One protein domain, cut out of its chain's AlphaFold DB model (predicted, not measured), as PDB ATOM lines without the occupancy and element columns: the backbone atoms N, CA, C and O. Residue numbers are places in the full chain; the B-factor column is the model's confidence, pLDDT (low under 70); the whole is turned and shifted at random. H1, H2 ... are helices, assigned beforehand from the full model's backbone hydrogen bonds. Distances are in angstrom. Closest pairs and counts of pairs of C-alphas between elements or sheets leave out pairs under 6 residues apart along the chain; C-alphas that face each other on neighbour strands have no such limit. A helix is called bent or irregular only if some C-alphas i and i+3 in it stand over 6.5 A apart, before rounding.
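What this domain is: This is residues 391 to 461 and 484 to 517 of the 781 residues of an uncharacterized protein of Gonium pectorale (UniProt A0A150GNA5). Look first at H4, the longest helix by residues: at one end of a loose, elongated model it packs with the helical hairpin of H5 and H6 as a group of three. H1 runs from H6 in this group toward the other end, where H2 and H3 cross at a steep tilt, and residues 418 to 427 stick out there as a free loop. The printed part has 105 residues with six named helices, H1 to H6 in chain order, and no named strand; the class is all helix. The whole is loose, with a radius of gyration of the C-alphas of 16.3 A and spans of 52 by 27 by 22 A.

Where its parts are: Find C-alpha 444 at (188.681, 174.905, 263.048); from there H4, residues 444 to 461, runs 27.0 A to C-alpha 461 at (197.466, 196.040, 248.636). It is irregular, with C-alphas 455 and 458 7.5 A apart, and has a kink of 39 degrees near residue 455. Then find H5, residues 485 to 497, 18.5 A long, and H6, residues 500 to 512, 17.9 A. Go back to C-alpha 392 at (178.368, 176.579, 246.884), where H1, residues 392 to 406, begins its 20.4 A. H2, residues 408 to 418, is 15.0 A long, and H3, residues 430 to 441, 16.9 A.

How they stand to each other: Start at H4, which touches H6 with residues 454 to 458 alone, at a shallow tilt of 25 degrees, the same way; the closest C-alphas, Leu 455 and Ile 509, are 6.5 A apart. H4 touches H5 at a steep tilt of 56 degrees, closest at the C-alphas of Leu 454 and Phe 487, 7.0 A. In the hairpin of H5 and H6, the C-alphas of Phe 494 and Leu 503 come closest, 5.7 A. Move to H1: its residues 393 to 398 touch H6, closest at the C-alphas of Ala 394 and Ala 501, 4.7 A. H2 and H3 touch at 69.7 degrees, a steep tilt only just short of about perpendicular, with the C-alphas of Ala 410 and Ala 435 closest at 6.3 A. Helix packing is mostly crossed, but only just. H2 and H6 are among the pairs that stay apart. Every O i to N i+4 pair is within hydrogen-bond range in H1, H2, H3 and H6; H4 has 10 of 14 and H5 8 of 9.

The domain as a whole: Look at Asp 427 and Val 516, whose C-alphas are the two farthest apart, 52.1 A. Residues 462 to 483 are not printed, and C-alphas 461 and 484 stand 14.3 A apart across this cut. The link from H2 to H3 is long, with 11 residues. Mean pLDDT of the printed part is 77.5; residues 417 to 441, 458 to 461 and 484 are under 70.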
ATOM      1  N   PRO A 391     181.672 180.094 247.034       88.81
ATOM      2  CA  PRO A 391     180.962 179.326 246.020       88.81
ATOM      3  C   PRO A 391     180.319 178.076 246.652       88.81
ATOM      4  O   PRO A 391     180.937 177.451 247.519       88.81
ATOM      5  N   PRO A 392     179.119 177.647 246.215       87.94
ATOM      6  CA  PRO A 392     178.368 176.579 246.884       87.94
ATOM      7  C   PRO A 392     179.114 175.236 246.933       87.94
ATOM      8  O   PRO A 392     178.914 174.457 247.860       87.94
ATOM      9  N   THR A 393     180.010 174.973 245.982       90.25
ATOM     10  CA  THR A 393     180.886 173.792 245.969       90.25
ATOM     11  C   THR A 393     181.974 173.850 247.046       90.25
ATOM     12  O   THR A 393     182.166 172.873 247.764       90.25
ATOM     13  N   ALA A 394     182.630 174.999 247.234       88.81
ATOM     14  CA  ALA A 394     183.607 175.202 248.309       88.81
ATOM     15  C   ALA A 394     182.929 175.198 249.695       88.81
ATOM     16  O   ALA A 394     183.446 174.618 250.647       88.81
ATOM     17  N   ALA A 395     181.722 175.766 249.798       88.62
ATOM     18  CA  ALA A 395     180.907 175.685 251.009       88.62
ATOM     19  C   ALA A 395     180.528 174.231 251.365       88.62
ATOM     20  O   ALA A 395     180.547 173.862 252.538       88.62
ATOM     21  N   GLN A 396     180.232 173.379 250.373       88.88
ATOM     22  CA  GLN A 396     179.988 171.945 250.586       88.88
ATOM     23  C   GLN A 396     181.250 171.186 251.021       88.88
ATOM     24  O   GLN A 396     181.170 170.347 251.915       88.88
ATOM     25  N   GLU A 397     182.412 171.479 250.433       93.19
ATOM     26  CA  GLU A 397     183.694 170.888 250.846       93.19
ATOM     27  C   GLU A 397     184.053 171.249 252.292       93.19
ATOM     28  O   GLU A 397     184.452 170.377 253.064       93.19
ATOM     29  N   ILE A 398     183.844 172.503 252.700       89.06
ATOM     30  CA  ILE A 398     184.057 172.924 254.090       89.06
ATOM     31  C   ILE A 398     183.005 172.331 255.026       89.06
ATOM     32  O   ILE A 398     183.369 171.862 256.098       89.06
ATOM     33  N   ARG A 399     181.729 172.243 254.631       86.69
ATOM     34  CA  ARG A 399     180.709 171.565 255.450       86.69
ATOM     35  C   ARG A 399     181.051 170.090 255.691       86.69
ATOM     36  O   ARG A 399     180.877 169.627 256.811       86.69
ATOM     37  N   ARG A 400     181.627 169.390 254.704       89.75
ATOM     38  CA  ARG A 400     182.186 168.036 254.890       89.75
ATOM     39  C   ARG A 400     183.383 168.020 255.841       89.75
ATOM     40  O   ARG A 400     183.478 167.119 256.661       89.75
ATOM     41  N   LEU A 401     184.275 169.013 255.785       88.50
ATOM     42  CA  LEU A 401     185.381 169.125 256.745       88.50
ATOM     43  C   LEU A 401     184.870 169.349 258.182       88.50
ATOM     44  O   LEU A 401     185.389 168.733 259.108       88.50
ATOM     45  N   PHE A 402     183.828 170.167 258.365       83.81
ATOM     46  CA  PHE A 402     183.126 170.315 259.646       83.81
ATOM     47  C   PHE A 402     182.464 168.994 260.080       83.81
ATOM     48  O   PHE A 402     182.548 168.629 261.248       83.81
ATOM     49  N   GLU A 403     181.864 168.241 259.157       89.25
ATOM     50  CA  GLU A 403     181.251 166.928 259.415       89.25
ATOM     51  C   GLU A 403     182.284 165.862 259.828       89.25
ATOM     52  O   GLU A 403     182.044 165.099 260.762       89.25
ATOM     53  N   GLU A 404     183.474 165.864 259.216       87.00
ATOM     54  CA  GLU A 404     184.612 165.010 259.593       87.00
ATOM     55  C   GLU A 404     185.225 165.360 260.965       87.00
ATOM     56  O   GLU A 404     185.919 164.524 261.547       87.00
ATOM     57  N   VAL A 405     185.023 166.587 261.464       84.44
ATOM     58  CA  VAL A 405     185.633 167.096 262.710       84.44
ATOM     59  C   VAL A 405     184.659 167.075 263.891       84.44
ATOM     60  O   VAL A 405     185.045 166.653 264.979       84.44
ATOM     61  N   LEU A 406     183.413 167.507 263.689       81.94
ATOM     62  CA  LEU A 406     182.367 167.556 264.721       81.94
ATOM     63  C   LEU A 406     181.522 166.273 264.769       81.94
ATOM     64  O   LEU A 406     180.872 166.000 265.775       81.94
ATOM     65  N   GLY A 407     181.518 165.493 263.687       86.25
ATOM     66  CA  GLY A 407     180.608 164.372 263.481       86.25
ATOM     67  C   GLY A 407     179.270 164.795 262.865       86.25
ATOM     68  O   GLY A 407     178.771 165.904 263.078       86.25
ATOM     69  N   ALA A 408     178.660 163.874 262.114       83.56
ATOM     70  CA  ALA A 408     177.401 164.106 261.404       83.56
ATOM     71  C   ALA A 408     176.237 164.499 262.330       83.56
ATOM     72  O   ALA A 408     175.404 165.308 261.940       83.56
ATOM     73  N   GLU A 409     176.191 163.994 263.568       80.12
ATOM     74  CA  GLU A 409     175.149 164.361 264.539       80.12
ATOM     75  C   GLU A 409     175.265 165.823 264.999       80.12
ATOM     76  O   GLU A 409     174.254 166.520 265.083       80.12
ATOM     77  N   ALA A 410     176.483 166.323 265.230       78.44
ATOM     78  CA  ALA A 410     176.712 167.714 265.617       78.44
ATOM     79  C   ALA A 410     176.424 168.678 264.455       78.44
ATOM     80  O   ALA A 410     175.780 169.708 264.659       78.44
ATOM     81  N   VAL A 411     176.821 168.325 263.225       79.94
ATOM     82  CA  VAL A 411     176.478 169.110 262.025       79.94
ATOM     83  C   VAL A 411     174.973 169.071 261.751       79.94
ATOM     84  O   VAL A 411     174.384 170.126 261.544       79.94
ATOM     85  N   ALA A 412     174.312 167.914 261.859       79.81
ATOM     86  CA  ALA A 412     172.856 167.814 261.729       79.81
ATOM     87  C   ALA A 412     172.103 168.571 262.842       79.81
ATOM     88  O   ALA A 412     171.024 169.111 262.593       79.81
ATOM     89  N   CYS A 413     172.668 168.665 264.051       75.19
ATOM     90  CA  CYS A 413     172.143 169.512 265.121       75.19
ATOM     91  C   CYS A 413     172.304 171.004 264.786       75.19
ATOM     92  O   CYS A 413     171.352 171.767 264.940       75.19
ATOM     93  N   LEU A 414     173.470 171.419 264.275       72.44
ATOM     94  CA  LEU A 414     173.727 172.794 263.841       72.44
ATOM     95  C   LEU A 414     172.806 173.193 262.677       72.44
ATOM     96  O   LEU A 414     172.125 174.210 262.756       72.44
ATOM     97  N   ASP A 415     172.699 172.355 261.642       76.00
ATOM     98  CA  ASP A 415     171.734 172.497 260.546       76.00
ATOM     99  C   ASP A 415     170.290 172.533 261.070       76.00
ATOM    100  O   ASP A 415     169.467 173.312 260.588       76.00
ATOM    101  N   GLY A 416     169.964 171.715 262.073       75.38
ATOM    102  CA  GLY A 416     168.663 171.696 262.741       75.38
ATOM    103  C   GLY A 416     168.334 172.998 263.475       75.38
ATOM    104  O   GLY A 416     167.175 173.406 263.477       75.38
ATOM    105  N   LEU A 417     169.334 173.675 264.044       64.25
ATOM    106  CA  LEU A 417     169.200 174.982 264.693       64.25
ATOM    107  C   LEU A 417     169.116 176.120 263.664       64.25
ATOM    108  O   LEU A 417     168.159 176.890 263.694       64.25
ATOM    109  N   LEU A 418     170.043 176.167 262.697       64.94
ATOM    110  CA  LEU A 418     170.028 177.113 261.568       64.94
ATOM    111  C   LEU A 418     168.722 177.027 260.759       64.94
ATOM    112  O   LEU A 418     168.274 178.007 260.169       64.94
ATOM    113  N   SER A 419     168.090 175.852 260.750       66.56
ATOM    114  CA  SER A 419     166.790 175.603 260.132       66.56
ATOM    115  C   SER A 419     165.635 175.482 261.143       66.56
ATOM    116  O   SER A 419     164.662 174.771 260.876       66.56
ATOM    117  N   ARG A 420     165.713 176.226 262.262       68.88
ATOM    118  CA  ARG A 420     164.597 176.564 263.167       68.88
ATOM    119  C   ARG A 420     164.406 178.092 263.313       68.88
ATOM    120  O   ARG A 420     165.037 178.761 264.133       68.88
ATOM    121  N   GLN A 421     163.483 178.659 262.531       53.59
ATOM    122  CA  GLN A 421     162.934 180.013 262.754       53.59
ATOM    123  C   GLN A 421     161.943 180.005 263.928       53.59
ATOM    124  O   GLN A 421     161.347 178.972 264.200       53.59
ATOM    125  N   ALA A 422     161.729 181.169 264.547       52.19
ATOM    126  CA  ALA A 422     160.512 181.626 265.251       52.19
ATOM    127  C   ALA A 422     159.752 180.707 266.239       52.19
ATOM    128  O   ALA A 422     158.626 181.033 266.610       52.19
ATOM    129  N   GLY A 423     160.349 179.630 266.743       50.81
ATOM    130  CA  GLY A 423     159.782 178.889 267.865       50.81
ATOM    131  C   GLY A 423     160.802 177.951 268.488       50.81
ATOM    132  O   GLY A 423     161.431 177.148 267.797       50.81
ATOM    133  N   GLY A 424     160.965 178.073 269.804       51.06
ATOM    134  CA  GLY A 424     161.988 177.395 270.593       51.06
ATOM    135  C   GLY A 424     161.778 175.891 270.801       51.06
ATOM    136  O   GLY A 424     161.342 175.151 269.926       51.06
ATOM    137  N   GLY A 425     162.143 175.411 271.987       53.56
ATOM    138  CA  GLY A 425     162.281 173.979 272.269       53.56
ATOM    139  C   GLY A 425     163.573 173.751 273.033       53.56
ATOM    140  O   GLY A 425     164.567 173.313 272.465       53.56
ATOM    141  N   GLN A 426     163.568 174.129 274.312       56.16
ATOM    142  CA  GLN A 426     164.769 174.236 275.150       56.16
ATOM    143  C   GLN A 426     165.436 172.886 275.486       56.16
ATOM    144  O   GLN A 426     166.509 172.873 276.078       56.16
ATOM    145  N   ASP A 427     164.877 171.759 275.043       52.00
ATOM    146  CA  ASP A 427     165.376 170.409 275.345       52.00
ATOM    147  C   ASP A 427     166.604 169.990 274.506       52.00
ATOM    148  O   ASP A 427     167.065 168.855 274.595       52.00
ATOM    149  N   GLN A 428     167.161 170.897 273.693       54.44
ATOM    150  CA  GLN A 428     168.360 170.658 272.871       54.44
ATOM    151  C   GLN A 428     169.485 171.682 273.127       54.44
ATOM    152  O   GLN A 428     170.285 171.969 272.243       54.44
ATOM    153  N   GLN A 429     169.566 172.224 274.349       56.41
ATOM    154  CA  GLN A 429     170.622 173.166 274.754       56.41
ATOM    155  C   GLN A 429     172.011 172.515 274.920       56.41
ATOM    156  O   GLN A 429     173.008 173.135 274.560       56.41
ATOM    157  N   CYS A 430     172.090 171.271 275.416       51.75
ATOM    158  CA  CYS A 430     173.368 170.587 275.681       51.75
ATOM    159  C   CYS A 430     174.296 170.470 274.449       51.75
ATOM    160  O   CYS A 430     175.411 170.989 274.513       51.75
ATOM    161  N   PRO A 431     173.863 169.891 273.302       59.72
ATOM    162  CA  PRO A 431     174.773 169.629 272.185       59.72
ATOM    163  C   PRO A 431     175.344 170.890 271.524       59.72
ATOM    164  O   PRO A 431     176.339 170.784 270.814       59.72
ATOM    165  N   LEU A 432     174.756 172.077 271.731       61.72
ATOM    166  CA  LEU A 432     175.293 173.319 271.167       61.72
ATOM    167  C   LEU A 432     176.518 173.824 271.944       61.72
ATOM    168  O   LEU A 432     177.476 174.280 271.323       61.72
ATOM    169  N   ALA A 433     176.510 173.717 273.277       65.12
ATOM    170  CA  ALA A 433     177.668 174.061 274.102       65.12
ATOM    171  C   ALA A 433     178.828 173.084 273.846       65.12
ATOM    172  O   ALA A 433     179.962 173.514 273.634       65.12
ATOM    173  N   ASP A 434     178.519 171.785 273.760       64.88
ATOM    174  CA  ASP A 434     179.490 170.752 273.394       64.88
ATOM    175  C   ASP A 434     180.057 170.999 271.982       64.88
ATOM    176  O   ASP A 434     181.273 171.020 271.797       64.88
ATOM    177  N   ALA A 435     179.207 171.274 270.984       63.59
ATOM    178  CA  ALA A 435     179.654 171.579 269.623       63.59
ATOM    179  C   ALA A 435     180.525 172.846 269.551       63.59
ATOM    180  O   ALA A 435     181.527 172.841 268.838       63.59
ATOM    181  N   ALA A 436     180.197 173.904 270.300       65.94
ATOM    182  CA  ALA A 436     181.012 175.118 270.367       65.94
ATOM    183  C   ALA A 436     182.403 174.837 270.965       65.94
ATOM    184  O   ALA A 436     183.414 175.204 270.364       65.94
ATOM    185  N   ALA A 437     182.468 174.098 272.077       67.38
ATOM    186  CA  ALA A 437     183.727 173.683 272.695       67.38
ATOM    187  C   ALA A 437     184.566 172.766 271.778       67.38
ATOM    188  O   ALA A 437     185.799 172.825 271.794       67.38
ATOM    189  N   ILE A 438     183.931 171.939 270.939       66.19
ATOM    190  CA  ILE A 438     184.625 171.125 269.926       66.19
ATOM    191  C   ILE A 438     185.109 171.998 268.749       66.19
ATOM    192  O   ILE A 438     186.229 171.800 268.277       66.19
ATOM    193  N   VAL A 439     184.348 173.000 268.290       67.81
ATOM    194  CA  VAL A 439     184.810 173.958 267.258       67.81
ATOM    195  C   VAL A 439     186.032 174.749 267.743       67.81
ATOM    196  O   VAL A 439     187.004 174.871 266.996       67.81
ATOM    197  N   GLU A 440     186.021 175.221 268.992       69.62
ATOM    198  CA  GLU A 440     187.157 175.920 269.604       69.62
ATOM    199  C   GLU A 440     188.375 174.988 269.753       69.62
ATOM    200  O   GLU A 440     189.451 175.260 269.221       69.62
ATOM    201  N   SER A 441     188.204 173.832 270.407       68.44
ATOM    202  CA  SER A 441     189.315 172.909 270.696       68.44
ATOM    203  C   SER A 441     189.859 172.145 269.479       68.44
ATOM    204  O   SER A 441     190.976 171.622 269.538       68.44
ATOM    205  N   SER A 442     189.124 172.101 268.363       72.06
ATOM    206  CA  SER A 442     189.594 171.513 267.099       72.06
ATOM    207  C   SER A 442     190.500 172.436 266.276       72.06
ATOM    208  O   SER A 442     191.118 171.963 265.318       72.06
ATOM    209  N   GLY A 443     190.600 173.729 266.620       76.88
ATOM    210  CA  GLY A 443     191.337 174.721 265.825       76.88
ATOM    211  C   GLY A 443     190.679 175.032 264.475       76.88
ATOM    212  O   GLY A 443     191.318 175.557 263.567       76.88
ATOM    213  N   MET A 444     189.399 174.689 264.305       76.50
ATOM    214  CA  MET A 444     188.681 174.905 263.048       76.50
ATOM    215  C   MET A 444     188.316 176.381 262.830       76.50
ATOM    216  O   MET A 444     188.184 176.812 261.685       76.50
ATOM    217  N   TYR A 445     188.244 177.169 263.910       76.44
ATOM    218  CA  TYR A 445     188.185 178.631 263.849       76.44
ATOM    219  C   TYR A 445     189.389 179.214 263.089       76.44
ATOM    220  O   TYR A 445     189.190 180.012 262.176       76.44
ATOM    221  N   ASP A 446     190.611 178.750 263.382       78.06
ATOM    222  CA  ASP A 446     191.836 179.215 262.714       78.06
ATOM    223  C   ASP A 446     191.786 178.945 261.201       78.06
ATOM    224  O   ASP A 446     192.158 179.799 260.408       78.06
ATOM    225  N   VAL A 447     191.246 177.795 260.773       80.19
ATOM    226  CA  VAL A 447     191.105 177.445 259.343       80.19
ATOM    227  C   VAL A 447     190.102 178.356 258.621       80.19
ATOM    228  O   VAL A 447     190.318 178.722 257.464       80.19
ATOM    229  N   VAL A 448     189.007 178.735 259.290       80.31
ATOM    230  CA  VAL A 448     188.020 179.691 258.757       80.31
ATOM    231  C   VAL A 448     188.606 181.105 258.721       80.31
ATOM    232  O   VAL A 448     188.415 181.813 257.731       80.31
ATOM    233  N   TYR A 449     189.358 181.498 259.752       79.62
ATOM    234  CA  TYR A 449     190.038 182.789 259.832       79.62
ATOM    235  C   TYR A 449     191.124 182.927 258.754       79.62
ATOM    236  O   TYR A 449     191.057 183.853 257.951       79.62
ATOM    237  N   ASP A 450     192.060 181.974 258.663       84.06
ATOM    238  CA  ASP A 450     193.138 181.942 257.662       84.06
ATOM    239  C   ASP A 450     192.580 182.012 256.235       84.06
ATOM    240  O   ASP A 450     193.144 182.690 255.371       84.06
ATOM    241  N   MET A 451     191.456 181.332 255.965       81.69
ATOM    242  CA  MET A 451     190.816 181.434 254.655       81.69
ATOM    243  C   MET A 451     190.110 182.782 254.460       81.69
ATOM    244  O   MET A 451     190.173 183.316 253.358       81.69
ATOM    245  N   GLY A 452     189.502 183.375 255.491       80.88
ATOM    246  CA  GLY A 452     188.965 184.740 255.434       80.88
ATOM    247  C   GLY A 452     190.033 185.793 255.130       80.88
ATOM    248  O   GLY A 452     189.840 186.617 254.231       80.88
ATOM    249  N   SER A 453     191.189 185.711 255.791       80.69
ATOM    250  CA  SER A 453     192.381 186.500 255.460       80.69
ATOM    251  C   SER A 453     192.814 186.282 254.006       80.69
ATOM    252  O   SER A 453     192.969 187.249 253.257       80.69
ATOM    253  N   LEU A 454     192.895 185.026 253.545       81.81
ATOM    254  CA  LEU A 454     193.224 184.719 252.151       81.81
ATOM    255  C   LEU A 454     192.225 185.345 251.160       81.81
ATOM    256  O   LEU A 454     192.652 185.925 250.163       81.81
ATOM    257  N   LEU A 455     190.911 185.270 251.419       79.12
ATOM    258  CA  LEU A 455     189.907 185.878 250.532       79.12
ATOM    259  C   LEU A 455     189.961 187.422 250.554       79.12
ATOM    260  O   LEU A 455     189.463 188.064 249.628       79.12
ATOM    261  N   SER A 456     190.567 188.015 251.588       78.44
ATOM    262  CA  SER A 456     190.718 189.468 251.766       78.44
ATOM    263  C   SER A 456     191.946 190.052 251.053       78.44
ATOM    264  O   SER A 456     191.923 191.220 250.663       78.44
ATOM    265  N   MET A 457     192.991 189.243 250.825       74.69
ATOM    266  CA  MET A 457     194.267 189.633 250.195       74.69
ATOM    267  C   MET A 457     194.174 190.652 249.034       74.69
ATOM    268  O   MET A 457     194.847 191.681 249.117       74.69
ATOM    269  N   PRO A 458     193.362 190.452 247.968       65.25
ATOM    270  CA  PRO A 458     193.358 191.347 246.800       65.25
ATOM    271  C   PRO A 458     192.801 192.758 247.068       65.25
ATOM    272  O   PRO A 458     192.863 193.616 246.183       65.25
ATOM    273  N   TYR A 459     192.258 193.016 248.263       60.91
ATOM    274  CA  TYR A 459     191.763 194.330 248.676       60.91
ATOM    275  C   TYR A 459     192.795 195.120 249.500       60.91
ATOM    276  O   TYR A 459     192.817 196.350 249.418       60.91
ATOM    277  N   SER A 460     193.689 194.441 250.229       59.03
ATOM    278  CA  SER A 460     194.670 195.067 251.132       59.03
ATOM    279  C   SER A 460     195.721 195.907 250.390       59.03
ATOM    280  O   SER A 460     195.836 197.110 250.639       59.03
ATOM    281  N   ASP A 461     196.426 195.328 249.410       55.12
ATOM    282  CA  ASP A 461     197.466 196.040 248.636       55.12
ATOM    283  C   ASP A 461     196.901 197.216 247.816       55.12
ATOM    284  O   ASP A 461     197.584 198.212 247.542       55.12
ATOM    285  N   PRO A 484     203.493 184.552 254.570       69.31
ATOM    286  CA  PRO A 484     202.975 183.795 253.411       69.31
ATOM    287  C   PRO A 484     202.953 182.266 253.575       69.31
ATOM    288  O   PRO A 484     202.257 181.553 252.857       69.31
ATOM    289  N   ARG A 485     203.705 181.757 254.558       70.56
ATOM    290  CA  ARG A 485     203.760 180.356 254.990       70.56
ATOM    291  C   ARG A 485     202.456 179.833 255.603       70.56
ATOM    292  O   ARG A 485     202.277 178.619 255.629       70.56
ATOM    293  N   VAL A 486     201.586 180.710 256.110       73.88
ATOM    294  CA  VAL A 486     200.261 180.347 256.645       73.88
ATOM    295  C   VAL A 486     199.364 179.885 255.497       73.88
ATOM    296  O   VAL A 486     198.916 178.738 255.485       73.88
ATOM    297  N   PHE A 487     199.239 180.707 254.451       84.38
ATOM    298  CA  PHE A 487     198.532 180.352 253.217       84.38
ATOM    299  C   PHE A 487     199.124 179.101 252.552       84.38
ATOM    300  O   PHE A 487     198.396 178.191 252.170       84.38
ATOM    301  N   ASP A 488     200.451 178.983 252.513       83.94
ATOM    302  CA  ASP A 488     201.174 177.791 252.048       83.94
ATOM    303  C   ASP A 488     200.818 176.509 252.848       83.94
ATOM    304  O   ASP A 488     200.951 175.385 252.351       83.94
ATOM    305  N   GLY A 489     200.372 176.651 254.101       84.69
ATOM    306  CA  GLY A 489     199.825 175.580 254.935       84.69
ATOM    307  C   GLY A 489     198.370 175.258 254.592       84.69
ATOM    308  O   GLY A 489     198.041 174.089 254.377       84.69
ATOM    309  N   LEU A 490     197.526 176.285 254.468       88.69
ATOM    310  CA  LEU A 490     196.107 176.178 254.110       88.69
ATOM    311  C   LEU A 490     195.901 175.542 252.720       88.69
ATOM    312  O   LEU A 490     195.113 174.610 252.561       88.69
ATOM    313  N   MET A 491     196.690 175.951 251.724       91.69
ATOM    314  CA  MET A 491     196.659 175.381 250.371       91.69
ATOM    315  C   MET A 491     197.046 173.898 250.361       91.69
ATOM    316  O   MET A 491     196.401 173.078 249.702       91.69
ATOM    317  N   ARG A 492     198.071 173.522 251.140       87.69
ATOM    318  CA  ARG A 492     198.452 172.115 251.327       87.69
ATOM    319  C   ARG A 492     197.380 171.331 252.095       87.69
ATOM    320  O   ARG A 492     197.204 170.151 251.803       87.69
ATOM    321  N   LEU A 493     196.646 171.956 253.024       89.81
ATOM    322  CA  LEU A 493     195.517 171.329 253.719       89.81
ATOM    323  C   LEU A 493     194.403 170.962 252.730       89.81
ATOM    324  O   LEU A 493     194.060 169.781 252.658       89.81
ATOM    325  N   PHE A 494     193.913 171.915 251.926       92.88
ATOM    326  CA  PHE A 494     192.865 171.662 250.925       92.88
ATOM    327  C   PHE A 494     193.279 170.585 249.917       92.88
ATOM    328  O   PHE A 494     192.546 169.614 249.719       92.88
ATOM    329  N   ALA A 495     194.496 170.679 249.368       92.38
ATOM    330  CA  ALA A 495     195.048 169.655 248.483       92.38
ATOM    331  C   ALA A 495     195.123 168.269 249.159       92.38
ATOM    332  O   ALA A 495     194.787 167.262 248.544       92.38
ATOM    333  N   SER A 496     195.504 168.196 250.442       90.31
ATOM    334  CA  SER A 496     195.590 166.924 251.182       90.31
ATOM    335  C   SER A 496     194.240 166.303 251.568       90.31
ATOM    336  O   SER A 496     194.201 165.119 251.899       90.31
ATOM    337  N   ARG A 497     193.153 167.087 251.541       88.94
ATOM    338  CA  ARG A 497     191.773 166.655 251.825       88.94
ATOM    339  C   ARG A 497     190.939 166.416 250.559       88.94
ATOM    340  O   ARG A 497     189.807 165.965 250.674       88.94
ATOM    341  N   GLY A 498     191.466 166.719 249.368       92.56
ATOM    342  CA  GLY A 498     190.697 166.666 248.118       92.56
ATOM    343  C   GLY A 498     189.650 167.781 247.991       92.56
ATOM    344  O   GLY A 498     188.658 167.612 247.288       92.56
ATOM    345  N   MET A 499     189.850 168.909 248.680       94.25
ATOM    346  CA  MET A 499     188.953 170.071 248.648       94.25
ATOM    347  C   MET A 499     189.295 170.948 247.436       94.25
ATOM    348  O   MET A 499     189.949 171.990 247.546       94.25
ATOM    349  N   GLU A 500     188.946 170.457 246.246       94.56
ATOM    350  CA  GLU A 500     189.318 171.078 244.978       94.56
ATOM    351  C   GLU A 500     188.654 172.433 244.734       94.56
ATOM    352  O   GLU A 500     189.280 173.305 244.137       94.56
ATOM    353  N   ALA A 501     187.398 172.634 245.136       91.88
ATOM    354  CA  ALA A 501     186.714 173.913 244.982       91.88
ATOM    355  C   ALA A 501     187.300 174.982 245.911       91.88
ATOM    356  O   ALA A 501     187.543 176.096 245.447       91.88
ATOM    357  N   CYS A 502     187.617 174.638 247.162       92.56
ATOM    358  CA  CYS A 502     188.354 175.516 248.074       92.56
ATOM    359  C   CYS A 502     189.740 175.864 247.513       92.56
ATOM    360  O   CYS A 502     190.091 177.039 247.429       92.56
ATOM    361  N   LEU A 503     190.504 174.865 247.055       93.94
ATOM    362  CA  LEU A 503     191.834 175.070 246.469       93.94
ATOM    363  C   LEU A 503     191.788 175.926 245.191       93.94
ATOM    364  O   LEU A 503     192.649 176.780 244.985       93.94
ATOM    365  N   ARG A 504     190.783 175.716 244.333       93.44
ATOM    366  CA  ARG A 504     190.576 176.458 243.078       93.44
ATOM    367  C   ARG A 504     190.210 177.917 243.334       93.44
ATOM    368  O   ARG A 504     190.752 178.790 242.665       93.44
ATOM    369  N   GLU A 505     189.341 178.185 244.305       91.44
ATOM    370  CA  GLU A 505     188.954 179.548 244.690       91.44
ATOM    371  C   GLU A 505     190.118 180.301 245.352       91.44
ATOM    372  O   GLU A 505     190.412 181.444 245.005       91.44
ATOM    373  N   ALA A 506     190.857 179.616 246.222       89.44
ATOM    374  CA  ALA A 506     192.067 180.126 246.847       89.44
ATOM    375  C   ALA A 506     193.175 180.463 245.822       89.44
ATOM    376  O   ALA A 506     193.798 181.522 245.908       89.44
ATOM    377  N   LEU A 507     193.383 179.615 244.801       89.81
ATOM    378  CA  LEU A 507     194.279 179.919 243.675       89.81
ATOM    379  C   LEU A 507     193.778 181.119 242.858       89.81
ATOM    380  O   LEU A 507     194.567 182.015 242.571       89.81
ATOM    381  N   ARG A 508     192.478 181.170 242.530       88.88
ATOM    382  CA  ARG A 508     191.855 182.262 241.758       88.88
ATOM    383  C   ARG A 508     192.093 183.628 242.403       88.88
ATOM    384  O   ARG A 508     192.304 184.614 241.700       88.88
ATOM    385  N   ILE A 509     192.060 183.688 243.733       85.81
ATOM    386  CA  ILE A 509     192.242 184.920 244.504       85.81
ATOM    387  C   ILE A 509     193.718 185.316 244.621       85.81
ATOM    388  O   ILE A 509     194.034 186.493 244.454       85.81
ATOM    389  N   LEU A 510     194.633 184.357 244.798       85.50
ATOM    390  CA  LEU A 510     196.076 184.623 244.720       85.50
ATOM    391  C   LEU A 510     196.484 185.130 243.328       85.50
ATOM    392  O   LEU A 510     197.224 186.106 243.228       85.50
ATOM    393  N   GLU A 511     195.957 184.528 242.260       86.69
ATOM    394  CA  GLU A 511     196.194 184.960 240.876       86.69
ATOM    395  C   GLU A 511     195.602 186.358 240.606       86.69
ATOM    396  O   GLU A 511     196.264 187.194 239.993       86.69
ATOM    397  N   ALA A 512     194.410 186.664 241.136       83.31
ATOM    398  CA  ALA A 512     193.810 188.001 241.059       83.31
ATOM    399  C   ALA A 512     194.574 189.072 241.867       83.31
ATOM    400  O   ALA A 512     194.549 190.246 241.497       83.31
ATOM    401  N   GLY A 513     195.263 188.675 242.942       80.62
ATOM    402  CA  GLY A 513     196.175 189.523 243.716       80.62
ATOM    403  C   GLY A 513     197.584 189.658 243.119       80.62
ATOM    404  O   GLY A 513     198.427 190.316 243.717       80.62
ATOM    405  N   GLY A 514     197.874 189.034 241.969       79.69
ATOM    406  CA  GLY A 514     199.210 189.048 241.356       79.69
ATOM    407  C   GLY A 514     200.248 188.154 242.053       79.69
ATOM    408  O   GLY A 514     201.442 188.265 241.781       79.69
ATOM    409  N   GLY A 515     199.813 187.262 242.948       75.94
ATOM    410  CA  GLY A 515     200.676 186.341 243.679       75.94
ATOM    411  C   GLY A 515     201.276 185.248 242.788       75.94
ATOM    412  O   GLY A 515     200.601 184.650 241.950       75.94
ATOM    413  N   VAL A 516     202.560 184.937 242.998       71.88
ATOM    414  CA  VAL A 516     203.246 183.861 242.265       71.88
ATOM    415  C   VAL A 516     202.746 182.495 242.745       71.88
ATOM    416  O   VAL A 516     202.919 182.122 243.905       71.88
ATOM    417  N   ARG A 517     202.151 181.725 241.828       72.50
ATOM    418  CA  ARG A 517     201.591 180.390 242.082       72.50
ATOM    419  C   ARG A 517     202.658 179.415 242.631       72.50
ATOM    420  O   ARG A 517     203.679 179.224 241.966       72.50
TER     421      ARG A 517